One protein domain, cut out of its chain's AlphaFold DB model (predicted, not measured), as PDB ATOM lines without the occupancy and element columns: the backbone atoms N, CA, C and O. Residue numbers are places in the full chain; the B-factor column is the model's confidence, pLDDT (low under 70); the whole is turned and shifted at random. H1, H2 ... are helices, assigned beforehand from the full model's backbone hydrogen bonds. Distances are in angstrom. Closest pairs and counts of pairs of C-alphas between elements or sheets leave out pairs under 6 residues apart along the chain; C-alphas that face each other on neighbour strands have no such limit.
ATOM      1  N   ASP A  82      -1.235 -14.881-128.742       68.31
ATOM      2  CA  ASP A  82      -1.347 -14.044-127.557       68.31
ATOM      3  C   ASP A  82      -1.392 -12.552-127.935       68.31
ATOM      4  O   ASP A  82      -0.704 -12.103-128.858       68.31
ATOM      5  N   GLU A  83      -2.194 -11.768-127.213       68.81
ATOM      6  CA  GLU A  83      -2.393 -10.344-127.510       68.81
ATOM      7  C   GLU A  83      -1.077  -9.553-127.425       68.81
ATOM      8  O   GLU A  83      -0.861  -8.637-128.223       68.81
ATOM      9  N   ASP A  84      -0.157  -9.934-126.529       69.12
ATOM     10  CA  ASP A  84       1.145  -9.273-126.402       69.12
ATOM     11  C   ASP A  84       2.045  -9.544-127.611       69.12
ATOM     12  O   ASP A  84       2.817  -8.673-128.018       69.12
ATOM     13  N   THR A  85       1.909 -10.716-128.236       70.25
ATOM     14  CA  THR A  85       2.654 -11.062-129.456       70.25
ATOM     15  C   THR A  85       2.218 -10.170-130.619       70.25
ATOM     16  O   THR A  85       3.052  -9.633-131.350       70.25
ATOM     17  N   ILE A  86       0.913  -9.912-130.741       71.25
ATOM     18  CA  ILE A  86       0.369  -8.999-131.756       71.25
ATOM     19  C   ILE A  86       0.852  -7.566-131.509       71.25
ATOM     20  O   ILE A  86       1.328  -6.907-132.439       71.25
ATOM     21  N   LYS A  87       0.792  -7.089-130.257       73.44
ATOM     22  CA  LYS A  87       1.299  -5.754-129.881       73.44
ATOM     23  C   LYS A  87       2.775  -5.604-130.218       73.44
ATOM     24  O   LYS A  87       3.192  -4.560-130.718       73.44
ATOM     25  N   LEU A  88       3.560  -6.653-129.992       73.94
ATOM     26  CA  LEU A  88       4.972  -6.651-130.320       73.94
ATOM     27  C   LEU A  88       5.207  -6.513-131.829       73.94
ATOM     28  O   LEU A  88       6.016  -5.685-132.251       73.94
ATOM     29  N   HIS A  89       4.465  -7.258-132.653       74.38
ATOM     30  CA  HIS A  89       4.553  -7.142-134.111       74.38
ATOM     31  C   HIS A  89       4.160  -5.753-134.616       74.38
ATOM     32  O   HIS A  89       4.789  -5.225-135.536       74.38
ATOM     33  N   GLU A  90       3.135  -5.140-134.026       76.62
ATOM     34  CA  GLU A  90       2.752  -3.762-134.339       76.62
ATOM     35  C   GLU A  90       3.862  -2.777-133.952       76.62
ATOM     36  O   GLU A  90       4.262  -1.949-134.774       76.62
ATOM     37  N   ALA A  91       4.437  -2.914-132.755       78.44
ATOM     38  CA  ALA A  91       5.531  -2.065-132.292       78.44
ATOM     39  C   ALA A  91       6.756  -2.146-133.219       78.44
ATOM     40  O   ALA A  91       7.332  -1.115-133.573       78.44
ATOM     41  N   MET A  92       7.098  -3.343-133.708       78.19
ATOM     42  CA  MET A  92       8.191  -3.563-134.668       78.19
ATOM     43  C   MET A  92       8.011  -2.831-136.002       78.19
ATOM     44  O   MET A  92       8.999  -2.597-136.696       78.19
ATOM     45  N   LYS A  93       6.772  -2.485-136.375       79.31
ATOM     46  CA  LYS A  93       6.448  -1.760-137.616       79.31
ATOM     47  C   LYS A  93       6.581  -0.243-137.455       79.31
ATOM     48  O   LYS A  93       6.551   0.481-138.450       79.31
ATOM     49  N   THR A  94       6.763   0.251-136.229       82.00
ATOM     50  CA  THR A  94       7.012   1.675-135.970       82.00
ATOM     51  C   THR A  94       8.370   2.071-136.539       82.00
ATOM     52  O   THR A  94       9.358   1.373-136.332       82.00
ATOM     53  N   GLN A  95       8.439   3.193-137.260       83.19
ATOM     54  CA  GLN A  95       9.616   3.576-138.051       83.19
ATOM     55  C   GLN A  95      10.927   3.628-137.244       83.19
ATOM     56  O   GLN A  95      11.975   3.225-137.746       83.19
ATOM     57  N   ASP A  96      10.885   4.141-136.016       78.81
ATOM     58  CA  ASP A  96      12.052   4.275-135.143       78.81
ATOM     59  C   ASP A  96      12.540   2.925-134.602       78.81
ATOM     60  O   ASP A  96      13.745   2.692-134.535       78.81
ATOM     61  N   ILE A  97      11.624   2.014-134.279       84.31
ATOM     62  CA  ILE A  97      11.948   0.652-133.840       84.31
ATOM     63  C   ILE A  97      12.429  -0.192-135.030       84.31
ATOM     64  O   ILE A  97      13.471  -0.845-134.945       84.31
ATOM     65  N   ALA A  98      11.721  -0.137-136.161       85.38
ATOM     66  CA  ALA A  98      12.045  -0.875-137.381       85.38
ATOM     67  C   ALA A  98      13.471  -0.581-137.874       85.38
ATOM     68  O   ALA A  98      14.212  -1.508-138.200       85.38
ATOM     69  N   ALA A  99      13.883   0.692-137.844       87.69
ATOM     70  CA  ALA A  99      15.216   1.108-138.270       87.69
ATOM     71  C   ALA A  99      16.340   0.412-137.485       87.69
ATOM     72  O   ALA A  99      17.359   0.042-138.069       87.69
ATOM     73  N   HIS A 100      16.160   0.201-136.178       89.69
ATOM     74  CA  HIS A 100      17.138  -0.513-135.361       89.69
ATOM     75  C   HIS A 100      17.187  -2.009-135.688       89.69
ATOM     76  O   HIS A 100      18.280  -2.557-135.816       89.69
ATOM     77  N   TYR A 101      16.037  -2.666-135.889       88.44
ATOM     78  CA  TYR A 101      16.009  -4.061-136.350       88.44
ATOM     79  C   TYR A 101      16.775  -4.221-137.663       88.44
ATOM     80  O   TYR A 101      17.674  -5.057-137.756       88.44
ATOM     81  N   ASP A 102      16.460  -3.390-138.655       88.69
ATOM     82  CA  ASP A 102      17.088  -3.448-139.974       88.69
ATOM     83  C   ASP A 102      18.595  -3.188-139.882       88.69
ATOM     84  O   ASP A 102      19.393  -3.841-140.559       88.69
ATOM     85  N   ASN A 103      19.010  -2.273-139.001       90.12
ATOM     86  CA  ASN A 103      20.418  -1.988-138.774       90.12
ATOM     87  C   ASN A 103      21.165  -3.164-138.123       90.12
ATOM     88  O   ASN A 103      22.269  -3.487-138.566       90.12
ATOM     89  N   ILE A 104      20.578  -3.823-137.118       90.56
ATOM     90  CA  ILE A 104      21.159  -5.009-136.465       90.56
ATOM     91  C   ILE A 104      21.301  -6.151-137.473       90.56
ATOM     92  O   ILE A 104      22.382  -6.725-137.611       90.56
ATOM     93  N   ILE A 105      20.227  -6.441-138.215       90.88
ATOM     94  CA  ILE A 105      20.194  -7.471-139.262       90.88
ATOM     95  C   ILE A 105      21.315  -7.204-140.270       90.88
ATOM     96  O   ILE A 105      22.159  -8.066-140.515       90.88
ATOM     97  N   ARG A 106      21.390  -5.976-140.796       91.81
ATOM     98  CA  ARG A 106      22.421  -5.568-141.756       91.81
ATOM     99  C   ARG A 106      23.836  -5.736-141.202       91.81
ATOM    100  O   ARG A 106      24.708  -6.187-141.937       91.81
ATOM    101  N   GLN A 107      24.083  -5.360-139.948       91.50
ATOM    102  CA  GLN A 107      25.405  -5.483-139.324       91.50
ATOM    103  C   GLN A 107      25.835  -6.943-139.160       91.50
ATOM    104  O   GLN A 107      26.971  -7.281-139.495       91.50
ATOM    105  N   ILE A 108      24.934  -7.807-138.687       89.94
ATOM    106  CA  ILE A 108      25.222  -9.232-138.482       89.94
ATOM    107  C   ILE A 108      25.486  -9.927-139.820       89.94
ATOM    108  O   ILE A 108      26.501 -10.612-139.945       89.94
ATOM    109  N   HIS A 109      24.644  -9.699-140.834       90.62
ATOM    110  CA  HIS A 109      24.845 -10.256-142.179       90.62
ATOM    111  C   HIS A 109      26.142  -9.740-142.814       90.62
ATOM    112  O   HIS A 109      26.985 -10.532-143.226       90.62
ATOM    113  N   ALA A 110      26.391  -8.425-142.782       91.06
ATOM    114  CA  ALA A 110      27.635  -7.855-143.308       91.06
ATOM    115  C   ALA A 110      28.890  -8.413-142.615       91.06
ATOM    116  O   ALA A 110      29.941  -8.555-143.244       91.06
ATOM    117  N   PHE A 111      28.801  -8.729-141.322       90.44
ATOM    118  CA  PHE A 111      29.891  -9.356-140.590       90.44
ATOM    119  C   PHE A 111      30.075 -10.831-140.968       90.44
ATOM    120  O   PHE A 111      31.201 -11.238-141.274       90.44
ATOM    121  N   ALA A 112      28.995 -11.615-140.983       88.06
ATOM    122  CA  ALA A 112      29.020 -13.031-141.343       88.06
ATOM    123  C   ALA A 112      29.558 -13.244-142.769       88.06
ATOM    124  O   ALA A 112      30.417 -14.109-142.974       88.06
ATOM    125  N   ASP A 113      29.154 -12.382-143.702       88.06
ATOM    126  CA  ASP A 113      29.496 -12.455-145.125       88.06
ATOM    127  C   ASP A 113      30.817 -11.756-145.477       88.06
ATOM    128  O   ASP A 113      31.259 -11.780-146.626       88.06
ATOM    129  N   SER A 114      31.498 -11.155-144.495       88.62
ATOM    130  CA  SER A 114      32.732 -10.391-144.734       88.62
ATOM    131  C   SER A 114      33.878 -11.219-145.336       88.62
ATOM    132  O   SER A 114      34.770 -10.654-145.973       88.62
ATOM    133  N   LYS A 115      33.861 -12.549-145.160       89.44
ATOM    134  CA  LYS A 115      34.784 -13.493-145.810       89.44
ATOM    135  C   LYS A 115      34.027 -14.735-146.307       89.44
ATOM    136  O   LYS A 115      33.949 -15.732-145.584       89.44
ATOM    137  N   PRO A 116      33.497 -14.717-147.539       87.06
ATOM    138  CA  PRO A 116      32.564 -15.740-148.014       87.06
ATOM    139  C   PRO A 116      33.184 -17.142-148.099       87.06
ATOM    140  O   PRO A 116      32.531 -18.124-147.758       87.06
ATOM    141  N   GLU A 117      34.459 -17.263-148.484       89.00
ATOM    142  CA  GLU A 117      35.125 -18.572-148.587       89.00
ATOM    143  C   GLU A 117      35.381 -19.236-147.227       89.00
ATOM    144  O   GLU A 117      35.291 -20.457-147.106       89.00
ATOM    145  N   GLU A 118      35.738 -18.450-146.209       88.12
ATOM    146  CA  GLU A 118      35.962 -18.946-144.846       88.12
ATOM    147  C   GLU A 118      34.615 -19.279-144.192       88.12
ATOM    148  O   GLU A 118      34.459 -20.351-143.609       88.12
ATOM    149  N   ARG A 119      33.610 -18.419-144.409       88.69
ATOM    150  CA  ARG A 119      32.223 -18.626-143.987       88.69
ATOM    151  C   ARG A 119      31.647 -19.926-144.542       88.69
ATOM    152  O   ARG A 119      31.158 -20.733-143.764       88.69
ATOM    153  N   ALA A 120      31.770 -20.179-145.845       87.50
ATOM    154  CA  ALA A 120      31.245 -21.397-146.466       87.50
ATOM    155  C   ALA A 120      31.800 -22.682-145.826       87.50
ATOM    156  O   ALA A 120      31.067 -23.654-145.664       87.50
ATOM    157  N   ARG A 121      33.076 -22.684-145.411       89.19
ATOM    158  CA  ARG A 121      33.690 -23.832-144.720       89.19
ATOM    159  C   ARG A 121      33.141 -24.014-143.307       89.19
ATOM    160  O   ARG A 121      32.891 -25.146-142.904       89.19
ATOM    161  N   ILE A 122      32.968 -22.918-142.567       88.62
ATOM    162  CA  ILE A 122      32.418 -22.938-141.204       88.62
ATOM    163  C   ILE A 122      30.964 -23.424-141.231       88.62
ATOM    164  O   ILE A 122      30.616 -24.310-140.458       88.62
ATOM    165  N   GLU A 123      30.137 -22.901-142.140       87.38
ATOM    166  CA  GLU A 123      28.732 -23.314-142.255       87.38
ATOM    167  C   GLU A 123      28.598 -24.770-142.713       87.38
ATOM    168  O   GLU A 123      27.789 -25.501-142.152       87.38
ATOM    169  N   ALA A 124      29.414 -25.230-143.671       87.81
ATOM    170  CA  ALA A 124      29.400 -26.631-144.097       87.81
ATOM    171  C   ALA A 124      29.715 -27.581-142.928       87.81
ATOM    172  O   ALA A 124      28.973 -28.527-142.679       87.81
ATOM    173  N   ALA A 125      30.757 -27.275-142.147       88.31
ATOM    174  CA  ALA A 125      31.095 -28.051-140.956       88.31
ATOM    175  C   ALA A 125      30.009 -27.966-139.867       88.31
ATOM    176  O   ALA A 125      29.786 -28.922-139.127       88.31
ATOM    177  N   ALA A 126      29.324 -26.829-139.731       85.69
ATOM    178  CA  ALA A 126      28.247 -26.658-138.759       85.69
ATOM    179  C   ALA A 126      27.001 -27.476-139.127       85.69
ATOM    180  O   ALA A 126      26.401 -28.097-138.248       85.69
ATOM    181  N   LEU A 127      26.654 -27.511-140.416       84.88
ATOM    182  CA  LEU A 127      25.559 -28.314-140.960       84.88
ATOM    183  C   LEU A 127      25.805 -29.811-140.748       84.88
ATOM    184  O   LEU A 127      24.917 -30.504-140.266       84.88
ATOM    185  N   GLU A 128      27.028 -30.293-140.993       83.62
ATOM    186  CA  GLU A 128      27.420 -31.683-140.695       83.62
ATOM    187  C   GLU A 128      27.254 -32.039-139.206       83.62
ATOM    188  O   GLU A 128      26.986 -33.188-138.858       83.62
ATOM    189  N   ASN A 129      27.371 -31.046-138.321       82.44
ATOM    190  CA  ASN A 129      27.171 -31.190-136.879       82.44
ATOM    191  C   ASN A 129      25.722 -30.914-136.426       82.44
ATOM    192  O   ASN A 129      25.469 -30.812-135.225       82.44
ATOM    193  N   GLY A 130      24.771 -30.774-137.354       77.56
ATOM    194  CA  GLY A 130      23.350 -30.567-137.054       77.56
ATOM    195  C   GLY A 130      22.986 -29.146-136.612       77.56
ATOM    196  O   GLY A 130      21.955 -28.942-135.973       77.56
ATOM    197  N   THR A 131      23.823 -28.151-136.914       77.81
ATOM    198  CA  THR A 131      23.513 -26.744-136.617       77.81
ATOM    199  C   THR A 131      22.560 -26.176-137.667       77.81
ATOM    200  O   THR A 131      22.805 -26.293-138.864       77.81
ATOM    201  N   VAL A 132      21.497 -25.509-137.215       79.69
ATOM    202  CA  VAL A 132      20.517 -24.839-138.083       79.69
ATOM    203  C   VAL A 132      21.162 -23.634-138.784       79.69
ATOM    204  O   VAL A 132      21.733 -22.786-138.103       79.69
ATOM    205  N   PRO A 133      21.072 -23.492-140.116       80.69
ATOM    206  CA  PRO A 133      21.672 -22.359-140.811       80.69
ATOM    207  C   PRO A 133      20.929 -21.044-140.534       80.69
ATOM    208  O   PRO A 133      19.713 -21.014-140.306       80.69
ATOM    209  N   LEU A 134      21.664 -19.931-140.611       82.31
ATOM    210  CA  LEU A 134      21.061 -18.600-140.615       82.31
ATOM    211  C   LEU A 134      20.312 -18.380-141.940       82.31
ATOM    212  O   LEU A 134      20.801 -18.721-143.019       82.31
ATOM    213  N   ALA A 135      19.111 -17.820-141.863       81.75
ATOM    214  CA  ALA A 135      18.304 -17.500-143.024       81.75
ATOM    215  C   ALA A 135      18.938 -16.346-143.827       81.75
ATOM    216  O   ALA A 135      19.443 -15.400-143.226       81.75
ATOM    217  N   PRO A 136      18.884 -16.375-145.171       77.38
ATOM    218  CA  PRO A 136      19.313 -15.246-145.998       77.38
ATOM    219  C   PRO A 136      18.568 -13.946-145.664       77.38
ATOM    220  O   PRO A 136      17.413 -13.984-145.240       77.38
ATOM    221  N   VAL A 137      19.186 -12.793-145.947       77.88
ATOM    222  CA  VAL A 137      18.623 -11.461-145.636       77.88
ATOM    223  C   VAL A 137      17.221 -11.221-146.218       77.88
ATOM    224  O   VAL A 137      16.403 -10.539-145.611       77.88
ATOM    225  N   GLU A 138      16.896 -11.832-147.359       73.69
ATOM    226  CA  GLU A 138      15.576 -11.745-148.008       73.69
ATOM    227  C   GLU A 138      14.443 -12.288-147.119       73.69
ATOM    228  O   GLU A 138      13.290 -11.875-147.221       73.69
ATOM    229  N   PHE A 139      14.784 -13.184-146.193       70.25
ATOM    230  CA  PHE A 139      13.863 -13.800-145.248       70.25
ATOM    231  C   PHE A 139      13.743 -13.047-143.919       70.25
ATOM    232  O   PHE A 139      12.899 -13.427-143.102       70.25
ATOM    233  N   GLU A 140      14.552 -12.003-143.710       72.12
ATOM    234  CA  GLU A 140      14.573 -11.154-142.505       72.12
ATOM    235  C   GLU A 140      13.444 -10.105-142.495       72.12
ATOM    236  O   GLU A 140      13.208  -9.435-141.484       72.12
ATOM    237  N   ALA A 141      12.717  -9.999-143.611       61.94
ATOM    238  CA  ALA A 141      11.541  -9.150-143.789       61.94
ATOM    239  C   ALA A 141      10.211  -9.854-143.455       61.94
ATOM    240  O   ALA A 141       9.145  -9.273-143.648       61.94
ATOM    241  N   VAL A 142      10.244 -11.105-142.985       54.50
ATOM    242  CA  VAL A 142       9.033 -11.916-142.819       54.50
ATOM    243  C   VAL A 142       8.668 -12.049-141.340       54.50
ATOM    244  O   VAL A 142       9.464 -12.512-140.522       54.50
ATOM    245  N   ASP A 143       7.434 -11.648-141.039       51.53
ATOM    246  CA  ASP A 143       6.709 -11.672-139.759       51.53
ATOM    247  C   ASP A 143       6.421 -13.131-139.305       51.53
ATOM    248  O   ASP A 143       5.277 -13.572-139.196       51.53
ATOM    249  N   LYS A 144       7.472 -13.950-139.142       52.41
ATOM    250  CA  LYS A 144       7.403 -15.429-139.026       52.41
ATOM    251  C   LYS A 144       6.962 -15.986-137.678       52.41
ATOM    252  O   LYS A 144       7.209 -17.149-137.381       52.41
ATOM    253  N   TYR A 145       6.285 -15.191-136.875       47.16
ATOM    254  CA  TYR A 145       5.581 -15.715-135.709       47.16
ATOM    255  C   TYR A 145       4.176 -16.217-136.065       47.16
ATOM    256  O   TYR A 145       3.667 -17.108-135.396       47.16
ATOM    257  N   THR A 146       3.610 -15.739-137.180       42.91
ATOM    258  CA  THR A 146       2.231 -16.054-137.598       42.91
ATOM    259  C   THR A 146       2.088 -17.372-138.367       42.91
ATOM    260  O   THR A 146       1.025 -17.988-138.361       42.91
ATOM    261  N   THR A 147       3.155 -17.860-139.002       45.94
ATOM    262  CA  THR A 147       3.204 -19.191-139.624       45.94
ATOM    263  C   THR A 147       4.349 -19.973-139.014       45.94
ATOM    264  O   THR A 147       5.426 -20.087-139.600       45.94
ATOM    265  N   LEU A 148       4.117 -20.476-137.801       43.00
ATOM    266  CA  LEU A 148       4.948 -21.510-137.202       43.00
ATOM    267  C   LEU A 148       5.141 -22.614-138.243       43.00
ATOM    268  O   LEU A 148       4.166 -23.178-138.742       43.00
ATOM    269  N   CYS A 196      11.577 -22.772-143.255       58.88
ATOM    270  CA  CYS A 196      11.452 -23.829-142.268       58.88
ATOM    271  C   CYS A 196      12.769 -24.603-142.184       58.88
ATOM    272  O   CYS A 196      13.345 -24.981-143.202       58.88
ATOM    273  N   GLY A 197      13.298 -24.725-140.963       61.81
ATOM    274  CA  GLY A 197      14.655 -25.216-140.718       61.81
ATOM    275  C   GLY A 197      15.764 -24.164-140.862       61.81
ATOM    276  O   GLY A 197      16.921 -24.542-141.014       61.81
ATOM    277  N   LYS A 198      15.452 -22.857-140.831       70.31
ATOM    278  CA  LYS A 198      16.443 -21.763-140.772       70.31
ATOM    279  C   LYS A 198      16.110 -20.776-139.655       70.31
ATOM    280  O   LYS A 198      14.943 -20.476-139.419       70.31
ATOM    281  N   SER A 199      17.134 -20.212-139.018       77.12
ATOM    282  CA  SER A 199      16.970 -19.184-137.978       77.12
ATOM    283  C   SER A 199      17.063 -17.783-138.580       77.12
ATOM    284  O   SER A 199      17.971 -17.529-139.364       77.12
ATOM    285  N   THR A 200      16.183 -16.851-138.212       83.06
ATOM    286  CA  THR A 200      16.296 -15.431-138.606       83.06
ATOM    287  C   THR A 200      16.890 -14.607-137.469       83.06
ATOM    288  O   THR A 200      16.633 -14.891-136.297       83.06
ATOM    289  N   VAL A 201      17.649 -13.553-137.787       84.75
ATOM    290  CA  VAL A 201      18.147 -12.609-136.774       84.75
ATOM    291  C   VAL A 201      16.970 -11.941-136.065       84.75
ATOM    292  O   VAL A 201      16.939 -11.880-134.836       84.75
ATOM    293  N   ARG A 202      15.967 -11.484-136.828       84.31
ATOM    294  CA  ARG A 202      14.753 -10.860-136.274       84.31
ATOM    295  C   ARG A 202      14.002 -11.794-135.318       84.31
ATOM    296  O   ARG A 202      13.532 -11.335-134.278       84.31
ATOM    297  N   GLY A 203      13.927 -13.084-135.651       78.56
ATOM    298  CA  GLY A 203      13.343 -14.121-134.803       78.56
ATOM    299  C   GLY A 203      14.074 -14.208-133.467       78.56
ATOM    300  O   GLY A 203      13.487 -13.943-132.423       78.56
ATOM    301  N   THR A 204      15.388 -14.421-133.500       80.12
ATOM    302  CA  THR A 204      16.219 -14.496-132.289       80.12
ATOM    303  C   THR A 204      16.058 -13.267-131.383       80.12
ATOM    304  O   THR A 204      15.999 -13.402-130.160       80.12
ATOM    305  N   ILE A 205      15.962 -12.059-131.955       85.12
ATOM    306  CA  ILE A 205      15.729 -10.829-131.182       85.12
ATOM    307  C   ILE A 205      14.402 -10.896-130.425       85.12
ATOM    308  O   ILE A 205      14.370 -10.626-129.227       85.12
ATOM    309  N   VAL A 206      13.315 -11.230-131.119       81.12
ATOM    310  CA  VAL A 206      11.969 -11.244-130.533       81.12
ATOM    311  C   VAL A 206      11.830 -12.339-129.474       81.12
ATOM    312  O   VAL A 206      11.287 -12.065-128.410       81.12
ATOM    313  N   GLU A 207      12.392 -13.529-129.690       78.56
ATOM    314  CA  GLU A 207      12.390 -14.603-128.687       78.56
ATOM    315  C   GLU A 207      13.051 -14.155-127.369       78.56
ATOM    316  O   GLU A 207      12.510 -14.353-126.279       78.56
ATOM    317  N   ASN A 208      14.197 -13.475-127.466       77.88
ATOM    318  CA  ASN A 208      14.902 -12.946-126.299       77.88
ATOM    319  C   ASN A 208      14.153 -11.775-125.652       77.88
ATOM    320  O   ASN A 208      14.110 -11.670-124.427       77.88
ATOM    321  N   LEU A 209      13.551 -10.911-126.468       80.81
ATOM    322  CA  LEU A 209      12.788  -9.762-126.005       80.81
ATOM    323  C   LEU A 209      11.497 -10.174-125.287       80.81
ATOM    324  O   LEU A 209      11.162  -9.550-124.288       80.81
ATOM    325  N   ASN A 210      10.802 -11.225-125.732       75.38
ATOM    326  CA  ASN A 210       9.585 -11.709-125.074       75.38
ATOM    327  C   ASN A 210       9.828 -11.979-123.586       75.38
ATOM    328  O   ASN A 210       9.061 -11.528-122.742       75.38
ATOM    329  N   THR A 211      10.953 -12.621-123.256       72.44
ATOM    330  CA  THR A 211      11.359 -12.883-121.864       72.44
ATOM    331  C   THR A 211      11.515 -11.594-121.047       72.44
ATOM    332  O   THR A 211      11.161 -11.562-119.873       72.44
ATOM    333  N   VAL A 212      12.010 -10.526-121.674       74.88
ATOM    334  CA  VAL A 212      12.189  -9.207-121.053       74.88
ATOM    335  C   VAL A 212      10.854  -8.472-120.907       74.88
ATOM    336  O   VAL A 212      10.595  -7.871-119.876       74.88
ATOM    337  N   LEU A 213       9.970  -8.541-121.903       78.12
ATOM    338  CA  LEU A 213       8.668  -7.866-121.862       78.12
ATOM    339  C   LEU A 213       7.719  -8.443-120.807       78.12
ATOM    340  O   LEU A 213       6.859  -7.715-120.316       78.12
ATOM    341  N   TYR A 214       7.901  -9.706-120.410       72.19
ATOM    342  CA  TYR A 214       7.150 -10.305-119.303       72.19
ATOM    343  C   TYR A 214       7.368  -9.603-117.953       72.19
ATOM    344  O   TYR A 214       6.557  -9.800-117.050       72.19
ATOM    345  N   THR A 215       8.426  -8.799-117.787       69.94
ATOM    346  CA  THR A 215       8.667  -8.057-116.538       69.94
ATOM    347  C   THR A 215       7.951  -6.707-116.484       69.94
ATOM    348  O   THR A 215       7.974  -6.062-115.442       69.94
ATOM    349  N   ALA A 216       7.323  -6.259-117.574       75.88
ATOM    350  CA  ALA A 216       6.648  -4.966-117.633       75.88
ATOM    351  C   ALA A 216       5.204  -5.032-117.101       75.88
ATOM    352  O   ALA A 216       4.430  -5.921-117.464       75.88
ATOM    353  N   ASP A 217       4.825  -4.041-116.290       74.44
ATOM    354  CA  ASP A 217       3.520  -3.974-115.613       74.44
ATOM    355  C   ASP A 217       2.392  -3.391-116.490       74.44
ATOM    356  O   ASP A 217       1.209  -3.555-116.174       74.44
ATOM    357  N   SER A 218       2.724  -2.697-117.586       75.75
ATOM    358  CA  SER A 218       1.749  -2.053-118.473       75.75
ATOM    359  C   SER A 218       2.152  -2.096-119.950       75.75
ATOM    360  O   SER A 218       3.319  -2.273-120.288       75.75
ATOM    361  N   ASP A 219       1.184  -1.892-120.848       75.56
ATOM    362  CA  ASP A 219       1.434  -1.833-122.296       75.56
ATOM    363  C   ASP A 219       2.361  -0.670-122.692       75.56
ATOM    364  O   ASP A 219       3.173  -0.795-123.609       75.56
ATOM    365  N   GLU A 220       2.268   0.462-121.987       77.56
ATOM    366  CA  GLU A 220       3.152   1.612-122.206       77.56
ATOM    367  C   GLU A 220       4.590   1.279-121.785       77.56
ATOM    368  O   GLU A 220       5.535   1.598-122.514       77.56
ATOM    369  N   ASP A 221       4.752   0.556-120.672       77.31
ATOM    370  CA  ASP A 221       6.055   0.077-120.211       77.31
ATOM    371  C   ASP A 221       6.633  -0.968-121.167       77.31
ATOM    372  O   ASP A 221       7.809  -0.884-121.509       77.31
ATOM    373  N   LYS A 222       5.816  -1.900-121.681       81.19
ATOM    374  CA  LYS A 222       6.239  -2.880-122.698       81.19
ATOM    375  C   LYS A 222       6.788  -2.187-123.945       81.19
ATOM    376  O   LYS A 222       7.865  -2.543-124.421       81.19
ATOM    377  N   LEU A 223       6.093  -1.168-124.455       81.06
ATOM    378  CA  LEU A 223       6.540  -0.419-125.633       81.06
ATOM    379  C   LEU A 223       7.842   0.354-125.360       81.06
ATOM    380  O   LEU A 223       8.760   0.350-126.186       81.06
ATOM    381  N   ALA A 224       7.943   1.009-124.202       83.31
ATOM    382  CA  ALA A 224       9.153   1.721-123.803       83.31
ATOM    383  C   ALA A 224      10.346   0.765-123.637       83.31
ATOM    384  O   ALA A 224      11.450   1.057-124.106       83.31
ATOM    385  N   LEU A 225      10.110  -0.396-123.025       84.38
ATOM    386  CA  LEU A 225      11.097  -1.442-122.790       84.38
ATOM    387  C   LEU A 225      11.576  -2.068-124.098       84.38
ATOM    388  O   LEU A 225      12.779  -2.216-124.300       84.38
ATOM    389  N   HIS A 226      10.656  -2.347-125.025       87.12
ATOM    390  CA  HIS A 226      10.970  -2.808-126.377       87.12
ATOM    391  C   HIS A 226      11.899  -1.831-127.092       87.12
ATOM    392  O   HIS A 226      12.972  -2.213-127.569       87.12
ATOM    393  N   LYS A 227      11.525  -0.550-127.112       86.75
ATOM    394  CA  LYS A 227      12.329   0.500-127.736       86.75
ATOM    395  C   LYS A 227      13.721   0.606-127.108       86.75
ATOM    396  O   LYS A 227      14.712   0.685-127.835       86.75
ATOM    397  N   ALA A 228      13.809   0.587-125.779       85.50
ATOM    398  CA  ALA A 228      15.077   0.670-125.057       85.50
ATOM    399  C   ALA A 228      15.973  -0.552-125.311       85.50
ATOM    400  O   ALA A 228      17.168  -0.393-125.573       85.50
ATOM    401  N   PHE A 229      15.395  -1.756-125.285       88.25
ATOM    402  CA  PHE A 229      16.096  -3.006-125.559       88.25
ATOM    403  C   PHE A 229      16.707  -2.995-126.960       88.25
ATOM    404  O   PHE A 229      17.903  -3.227-127.117       88.25
ATOM    405  N   ILE A 230      15.908  -2.682-127.980       89.94
ATOM    406  CA  ILE A 230      16.342  -2.750-129.378       89.94
ATOM    407  C   ILE A 230      17.382  -1.678-129.707       89.94
ATOM    408  O   ILE A 230      18.389  -1.983-130.348       89.94
ATOM    409  N   ALA A 231      17.201  -0.450-129.218       87.06
ATOM    410  CA  ALA A 231      18.202   0.602-129.388       87.06
ATOM    411  C   ALA A 231      19.528   0.254-128.683       87.06
ATOM    412  O   ALA A 231      20.607   0.485-129.230       87.06
ATOM    413  N   GLY A 232      19.463  -0.324-127.477       82.81
ATOM    414  CA  GLY A 232      20.643  -0.772-126.734       82.81
ATOM    415  C   GLY A 232      21.352  -1.958-127.392       82.81
ATOM    416  O   GLY A 232      22.586  -1.995-127.430       82.81
ATOM    417  N   LEU A 233      20.586  -2.897-127.952       88.25
ATOM    418  CA  LEU A 233      21.110  -4.034-128.698       88.25
ATOM    419  C   LEU A 233      21.852  -3.563-129.952       88.25
ATOM    420  O   LEU A 233      22.973  -4.004-130.180       88.25
ATOM    421  N   ASP A 234      21.277  -2.630-130.714       87.06
ATOM    422  CA  ASP A 234      21.908  -2.048-131.906       87.06
ATOM    423  C   ASP A 234      23.278  -1.424-131.588       87.06
ATOM    424  O   ASP A 234      24.292  -1.750-132.210       87.06
ATOM    425  N   GLN A 235      23.341  -0.604-130.534       83.69
ATOM    426  CA  GLN A 235      24.600  -0.011-130.070       83.69
ATOM    427  C   GLN A 235      25.617  -1.068-129.618       83.69
ATOM    428  O   GLN A 235      26.810  -0.955-129.909       83.69
ATOM    429  N   SER A 236      25.153  -2.097-128.909       83.69
ATOM    430  CA  SER A 236      26.014  -3.156-128.380       83.69
ATOM    431  C   SER A 236      26.580  -4.027-129.496       83.69
ATOM    432  O   SER A 236      27.780  -4.293-129.507       83.69
ATOM    433  N   VAL A 237      25.749  -4.428-130.466       86.00
ATOM    434  CA  VAL A 237      26.167  -5.193-131.650       86.00
ATOM    435  C   VAL A 237      27.247  -4.433-132.414       86.00
ATOM    436  O   VAL A 237      28.306  -5.007-132.665       86.00
ATOM    437  N   SER A 238      27.047  -3.137-132.684       80.56
ATOM    438  CA  SER A 238      28.079  -2.305-133.317       80.56
ATOM    439  C   SER A 238      29.385  -2.335-132.519       80.56
ATOM    440  O   SER A 238      30.446  -2.618-133.074       80.56
ATOM    441  N   GLY A 239      29.319  -2.133-131.199       77.25
ATOM    442  CA  GLY A 239      30.501  -2.147-130.335       77.25
ATOM    443  C   GLY A 239      31.245  -3.490-130.311       77.25
ATOM    444  O   GLY A 239      32.479  -3.514-130.334       77.25
ATOM    445  N   TYR A 240      30.521  -4.614-130.291       78.50
ATOM    446  CA  TYR A 240      31.122  -5.952-130.291       78.50
ATOM    447  C   TYR A 240      31.763  -6.312-131.632       78.50
ATOM    448  O   TYR A 240      32.825  -6.937-131.644       78.50
ATOM    449  N   LEU A 241      31.152  -5.906-132.747       81.25
ATOM    450  CA  LEU A 241      31.672  -6.172-134.089       81.25
ATOM    451  C   LEU A 241      32.870  -5.273-134.449       81.25
ATOM    452  O   LEU A 241      33.756  -5.703-135.196       81.25
ATOM    453  N   ASP A 242      32.952  -4.070-133.874       77.38
ATOM    454  CA  ASP A 242      34.083  -3.150-134.053       77.38
ATOM    455  C   ASP A 242      35.309  -3.516-133.188       77.38
ATOM    456  O   ASP A 242      36.448  -3.156-133.509       77.38
ATOM    457  N   GLY A 243      35.119  -4.267-132.098       74.06
ATOM    458  CA  GLY A 243      36.191  -4.680-131.191       74.06
ATOM    459  C   GLY A 243      37.084  -5.789-131.765       74.06
ATOM    460  O   GLY A 243      36.621  -6.886-132.049       74.06
ATOM    461  N   LYS A 244      38.403  -5.561-131.857       69.00
ATOM    462  CA  LYS A 244      39.350  -6.499-132.501       69.00
ATOM    463  C   LYS A 244      39.320  -7.931-131.932       69.00
ATOM    464  O   LYS A 244      39.266  -8.889-132.689       69.00
ATOM    465  N   THR A 245      39.361  -8.086-130.610       68.81
ATOM    466  CA  THR A 245      39.395  -9.401-129.937       68.81
ATOM    467  C   THR A 245      38.057 -10.163-129.970       68.81
ATOM    468  O   THR A 245      38.073 -11.348-130.311       68.81
ATOM    469  N   PRO A 246      36.898  -9.547-129.644       71.12
ATOM    470  CA  PRO A 246      35.607 -10.232-129.753       71.12
ATOM    471  C   PRO A 246      35.259 -10.583-131.204       71.12
ATOM    472  O   PRO A 246      34.727 -11.662-131.449       71.12
ATOM    473  N   ARG A 247      35.638  -9.739-132.170       76.38
ATOM    474  CA  ARG A 247      35.390  -9.962-133.597       76.38
ATOM    475  C   ARG A 247      35.982 -11.273-134.116       76.38
ATOM    476  O   ARG A 247      35.265 -12.046-134.742       76.38
ATOM    477  N   ASP A 248      37.256 -11.548-133.847       78.38
ATOM    478  CA  ASP A 248      37.904 -12.768-134.352       78.38
ATOM    479  C   ASP A 248      37.298 -14.037-133.728       78.38
ATOM    480  O   ASP A 248      37.117 -15.045-134.409       78.38
ATOM    481  N   SER A 249      36.920 -13.966-132.447       81.31
ATOM    482  CA  SER A 249      36.287 -15.086-131.735       81.31
ATOM    483  C   SER A 249      34.875 -15.364-132.252       81.31
ATOM    484  O   SER A 249      34.503 -16.518-132.436       81.31
ATOM    485  N   LEU A 250      34.099 -14.309-132.526       84.00
ATOM    486  CA  LEU A 250      32.766 -14.427-133.114       84.00
ATOM    487  C   LEU A 250      32.834 -14.972-134.540       84.00
ATOM    488  O   LEU A 250      32.017 -15.807-134.908       84.00
ATOM    489  N   PHE A 251      33.810 -14.543-135.343       87.25
ATOM    490  CA  PHE A 251      33.887 -14.970-136.740       87.25
ATOM    491  C   PHE A 251      34.100 -16.484-136.895       87.25
ATOM    492  O   PHE A 251      33.621 -17.059-137.871       87.25
ATOM    493  N   ALA A 252      34.766 -17.122-135.926       86.25
ATOM    494  CA  ALA A 252      34.986 -18.568-135.894       86.25
ATOM    495  C   ALA A 252      33.703 -19.389-135.657       86.25
ATOM    496  O   ALA A 252      33.719 -20.607-135.835       86.25
ATOM    497  N   LEU A 253      32.606 -18.745-135.251       86.81
ATOM    498  CA  LEU A 253      31.321 -19.392-135.015       86.81
ATOM    499  C   LEU A 253      30.464 -19.422-136.295       86.81
ATOM    500  O   LEU A 253      30.585 -18.524-137.138       86.81
ATOM    501  N   PRO A 254      29.550 -20.399-136.432       87.19
ATOM    502  CA  PRO A 254      28.497 -20.382-137.449       87.19
ATOM    503  C   PRO A 254      27.629 -19.122-137.348       87.19
ATOM    504  O   PRO A 254      27.419 -18.591-136.257       87.19
ATOM    505  N   ALA A 255      27.086 -18.648-138.466       86.06
ATOM    506  CA  ALA A 255      26.380 -17.371-138.567       86.06
ATOM    507  C   ALA A 255      25.165 -17.299-137.635       86.06
ATOM    508  O   ALA A 255      24.929 -16.275-136.988       86.06
ATOM    509  N   VAL A 256      24.450 -18.418-137.484       83.50
ATOM    510  CA  VAL A 256      23.359 -18.524-136.509       83.50
ATOM    511  C   VAL A 256      23.867 -18.272-135.089       83.50
ATOM    512  O   VAL A 256      23.296 -17.460-134.366       83.50
ATOM    513  N   GLN A 257      25.004 -18.868-134.718       85.38
ATOM    514  CA  GLN A 257      25.568 -18.775-133.375       85.38
ATOM    515  C   GLN A 257      26.139 -17.387-133.104       85.38
ATOM    516  O   GLN A 257      26.071 -16.934-131.965       85.38
ATOM    517  N   ILE A 258      26.641 -16.681-134.121       84.31
ATOM    518  CA  ILE A 258      27.010 -15.263-134.003       84.31
ATOM    519  C   ILE A 258      25.791 -14.452-133.556       84.31
ATOM    520  O   ILE A 258      25.868 -13.730-132.560       84.31
ATOM    521  N   SER A 259      24.661 -14.609-134.255       86.00
ATOM    522  CA  SER A 259      23.426 -13.887-133.930       86.00
ATOM    523  C   SER A 259      22.918 -14.237-132.528       86.00
ATOM    524  O   SER A 259      22.729 -13.343-131.702       86.00
ATOM    525  N   THR A 260      22.803 -15.529-132.206       80.56
ATOM    526  CA  THR A 260      22.326 -16.006-130.906       80.56
ATOM    527  C   THR A 260      23.236 -15.551-129.778       80.56
ATOM    528  O   THR A 260      22.738 -15.072-128.763       80.56
ATOM    529  N   THR A 261      24.558 -15.627-129.945       82.31
ATOM    530  CA  THR A 261      25.520 -15.218-128.912       82.31
ATOM    531  C   THR A 261      25.411 -13.727-128.619       82.31
ATOM    532  O   THR A 261      25.308 -13.351-127.453       82.31
ATOM    533  N   LEU A 262      25.401 -12.874-129.648       82.25
ATOM    534  CA  LEU A 262      25.316 -11.423-129.465       82.25
ATOM    535  C   LEU A 262      24.000 -11.008-128.797       82.25
ATOM    536  O   LEU A 262      24.009 -10.242-127.832       82.25
ATOM    537  N   ILE A 263      22.880 -11.543-129.285       84.50
ATOM    538  CA  ILE A 263      21.540 -11.176-128.820       84.50
ATOM    539  C   ILE A 263      21.291 -11.697-127.397       84.50
ATOM    540  O   ILE A 263      20.878 -10.926-126.534       84.50
ATOM    541  N   SER A 264      21.585 -12.972-127.119       81.06
ATOM    542  CA  SER A 264      21.367 -13.565-125.788       81.06
ATOM    543  C   SER A 264      22.290 -12.982-124.716       81.06
ATOM    544  O   SER A 264      21.852 -12.745-123.587       81.06
ATOM    545  N   SER A 265      23.547 -12.680-125.064       79.31
ATOM    546  CA  SER A 265      24.489 -12.040-124.137       79.31
ATOM    547  C   SER A 265      24.010 -10.645-123.744       79.31
ATOM    548  O   SER A 265      24.025 -10.301-122.561       79.31
ATOM    549  N   PHE A 266      23.542  -9.853-124.715       84.50
ATOM    550  CA  PHE A 266      22.940  -8.553-124.430       84.50
ATOM    551  C   PHE A 266      21.665  -8.705-123.598       84.50
ATOM    552  O   PHE A 266      21.527  -8.026-122.585       84.50
ATOM    553  N   SER A 267      20.774  -9.625-123.976       81.38
ATOM    554  CA  SER A 267      19.515  -9.868-123.264       81.38
ATOM    555  C   SER A 267      19.739 -10.208-121.790       81.38
ATOM    556  O   SER A 267      19.082  -9.648-120.912       81.38
ATOM    557  N   THR A 268      20.738 -11.045-121.503       76.88
ATOM    558  CA  THR A 268      21.120 -11.406-120.132       76.88
ATOM    559  C   THR A 268      21.579 -10.178-119.346       76.88
ATOM    560  O   THR A 268      21.040  -9.896-118.279       76.88
ATOM    561  N   GLN A 269      22.510  -9.385-119.891       76.00
ATOM    562  CA  GLN A 269      23.002  -8.175-119.217       76.00
ATOM    563  C   GLN A 269      21.917  -7.111-119.035       76.00
ATOM    564  O   GLN A 269      21.899  -6.393-118.033       76.00
ATOM    565  N   PHE A 270      21.029  -6.977-120.016       80.81
ATOM    566  CA  PHE A 270      19.906  -6.054-119.958       80.81
ATOM    567  C   PHE A 270      18.928  -6.467-118.853       80.81
ATOM    568  O   PHE A 270      18.584  -5.643-118.009       80.81
ATOM    569  N   SER A 271      18.574  -7.752-118.796       75.81
ATOM    570  CA  SER A 271      17.697  -8.323-117.767       75.81
ATOM    571  C   SER A 271      18.289  -8.202-116.363       75.81
ATOM    572  O   SER A 271      17.582  -7.858-115.422       75.81
ATOM    573  N   GLU A 272      19.594  -8.438-116.196       73.44
ATOM    574  CA  GLU A 272      20.279  -8.233-114.912       73.44
ATOM    575  C   GLU A 272      20.186  -6.776-114.441       73.44
ATOM    576  O   GLU A 272      19.912  -6.521-113.267       73.44
ATOM    577  N   LYS A 273      20.371  -5.814-115.353       75.38
ATOM    578  CA  LYS A 273      20.234  -4.386-115.035       75.38
ATOM    579  C   LYS A 273      18.796  -3.991-114.710       75.38
ATOM    580  O   LYS A 273      18.599  -3.204-113.790       75.38
ATOM    581  N   LEU A 274      17.816  -4.533-115.431       74.88
ATOM    582  CA  LEU A 274      16.398  -4.307-115.144       74.88
ATOM    583  C   LEU A 274      16.007  -4.827-113.772       74.88
ATOM    584  O   LEU A 274      15.504  -4.067-112.956       74.88
ATOM    585  N   ASN A 275      16.338  -6.083-113.478       69.81
ATOM    586  CA  ASN A 275      16.028  -6.690-112.188       69.81
ATOM    587  C   ASN A 275      16.713  -5.960-111.021       69.81
ATOM    588  O   ASN A 275      16.161  -5.898-109.924       69.81
ATOM    589  N   ALA A 276      17.909  -5.401-111.240       63.78
ATOM    590  CA  ALA A 276      18.565  -4.549-110.253       63.78
ATOM    591  C   ALA A 276      17.803  -3.228-110.028       63.78
ATOM    592  O   ALA A 276      17.649  -2.813-108.883       63.78
ATOM    593  N   SER A 277      17.284  -2.607-111.094       60.06
ATOM    594  CA  SER A 277      16.465  -1.389-111.010       60.06
ATOM    595  C   SER A 277      15.126  -1.636-110.310       60.06
ATOM    596  O   SER A 277      14.759  -0.889-109.408       60.06
ATOM    597  N   ASP A 278      14.426  -2.720-110.654       56.84
ATOM    598  CA  ASP A 278      13.125  -3.059-110.060       56.84
ATOM    599  C   ASP A 278      13.225  -3.347-108.556       56.84
ATOM    600  O   ASP A 278      12.298  -3.067-107.786       56.84
ATOM    601  N   ALA A 279      14.354  -3.908-108.110       54.03
ATOM    602  CA  ALA A 279      14.618  -4.131-106.693       54.03
ATOM    603  C   ALA A 279      14.744  -2.803-105.923       54.03
ATOM    604  O   ALA A 279      14.202  -2.683-104.818       54.03
ATOM    605  N   ASP A 280      15.403  -1.807-106.519       52.19
ATOM    606  CA  ASP A 280      15.559  -0.468-105.949       52.19
ATOM    607  C   ASP A 280      14.226   0.307-105.954       52.19
ATOM    608  O   ASP A 280      13.864   0.924-104.945       52.19
ATOM    609  N   ASP A 281      13.438   0.202-107.029       56.78
ATOM    610  CA  ASP A 281      12.133   0.863-107.153       56.78
ATOM    611  C   ASP A 281      11.066   0.254-106.237       56.78
ATOM    612  O   ASP A 281      10.239   0.982-105.682       56.78
ATOM    613  N   ARG A 282      11.083  -1.064-105.994       53.66
ATOM    614  CA  ARG A 282      10.204  -1.691-104.988       53.66
ATOM    615  C   ARG A 282      10.513  -1.206-103.577       53.66
ATOM    616  O   ARG A 282       9.587  -0.869-102.838       53.66
ATOM    617  N   LEU A 283      11.792  -1.119-103.213       48.69
ATOM    618  CA  LEU A 283      12.228  -0.560-101.930       48.69
ATOM    619  C   LEU A 283      11.828   0.917-101.792       48.69
ATOM    620  O   LEU A 283      11.322   1.327-100.744       48.69
ATOM    621  N   GLY A 284      11.979   1.697-102.865       50.69
ATOM    622  CA  GLY A 284      11.548   3.093-102.940       50.69
ATOM    623  C   GLY A 284      10.033   3.265-102.807       50.69
ATOM    624  O   GLY A 284       9.579   4.065-101.990       50.69
ATOM    625  N   ASN A 285       9.239   2.479-103.537       50.50
ATOM    626  CA  ASN A 285       7.775   2.540-103.529       50.50
ATOM    627  C   ASN A 285       7.151   2.030-102.226       50.50
ATOM    628  O   ASN A 285       6.119   2.553-101.800       50.50
ATOM    629  N   GLU A 286       7.743   1.034-101.560       48.53
ATOM    630  CA  GLU A 286       7.299   0.626-100.223       48.53
ATOM    631  C   GLU A 286       7.577   1.722 -99.193       48.53
ATOM    632  O   GLU A 286       6.685   2.092 -98.422       48.53
ATOM    633  N   MET A 287       8.771   2.316 -99.233       45.06
ATOM    634  CA  MET A 287       9.142   3.429 -98.363       45.06
ATOM    635  C   MET A 287       8.282   4.676 -98.643       45.06
ATOM    636  O   MET A 287       7.831   5.342 -97.710       45.06
ATOM    637  N   GLU A 288       7.948   4.945 -99.905       43.78
ATOM    638  CA  GLU A 288       7.059   6.037-100.298       43.78
ATOM    639  C   GLU A 288       5.587   5.756 -99.948       43.78
ATOM    640  O   GLU A 288       4.894   6.675 -99.518       43.78
TER     641      GLU A 288
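What this domain is: This is residues 82 to 148 and 196 to 288 of the 338 residues of an uncharacterized protein of Advenella incenata (UniProt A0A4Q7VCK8). Two pairs of helices, H4 with the long H7 and H2 with H5, lie one pair across the other and make the core, with the two helices of each pair side by side. H3 and the short H6 lie toward the end of the body where H7 begins, H1 lies toward the other end, and residues 279 to 288 of H7 stick out as a bare tail that adds to the length. The printed part has 160 residues with seven named helices, H1 to H7 in order along the chain, and no named strand, in the class all helix. It is compact, with a radius of gyration of the C-alphas of 17.2 A, and its outline is elongated, spanning 61 by 37 by 29 A.

How they stand to each other: H7, residues 255 to 288, touches H4, residues 201 to 213, with its residues 256 to 271 alone, at a shallow tilt of 17 degrees, the same way; the closest C-alphas, of Val 201 and Ser 259, are 6.1 A apart. The hub is H5, residues 219 to 242, touching four helices. H5 and H7 touch at a steep tilt of 46 degrees, opposite ways, with the C-alphas of Leu 233 and Phe 266 closest at 6.5 A. H5 touches H2, residues 95 to 112, at a shallow tilt of 28 degrees, the same way, with the C-alphas of Ile 104 and Asp 234 closest at 5.5 A. H5 and H6, residues 244 to 251, touch only at the corner, and only just, with 3 pairs of C-alphas within 8 A; Leu 241 and Arg 247 are closest at 5.3 A. H1, residues 83 to 92, touches no helix but is near H4. H3, residues 116 to 128, is close to but not clearly touching H7, with the C-alphas of Glu 123 and Ala 255 closest at 7.4 A. Every O i to N i+4 pair is within hydrogen-bond range in H1, H5 and H7, against 13 of 14 in H2, 8 of 9 in H3, 7 of 9 in H4 and 2 of 4 in H6.

Where its parts are: H7 is 48.8 A from first to last C-alpha, H5 34.7 A and H2 25.8 A; H3 and H4 are 18.3 A each. C-alpha 83, where H1 begins, is at (-2.393, -10.344, -127.510). H7 begins at C-alpha 255 at (26.380, -17.371, -138.567) and ends at C-alpha 288 at (7.059, 6.037, -100.298).

The domain as a whole: The C-alphas of Glu 117 and Glu 288, the two farthest apart, are 61.0 A apart. Residues 149 to 195 are cut out, and C-alphas 148 and 196 are 8.6 A apart across the cut. The links printed whole are tight, and residues 129 to 148 hold no named element. The mean pLDDT of the printed part is 77.2, with 30 residues under 70, among them residues 141 to 148 and 275 to 288.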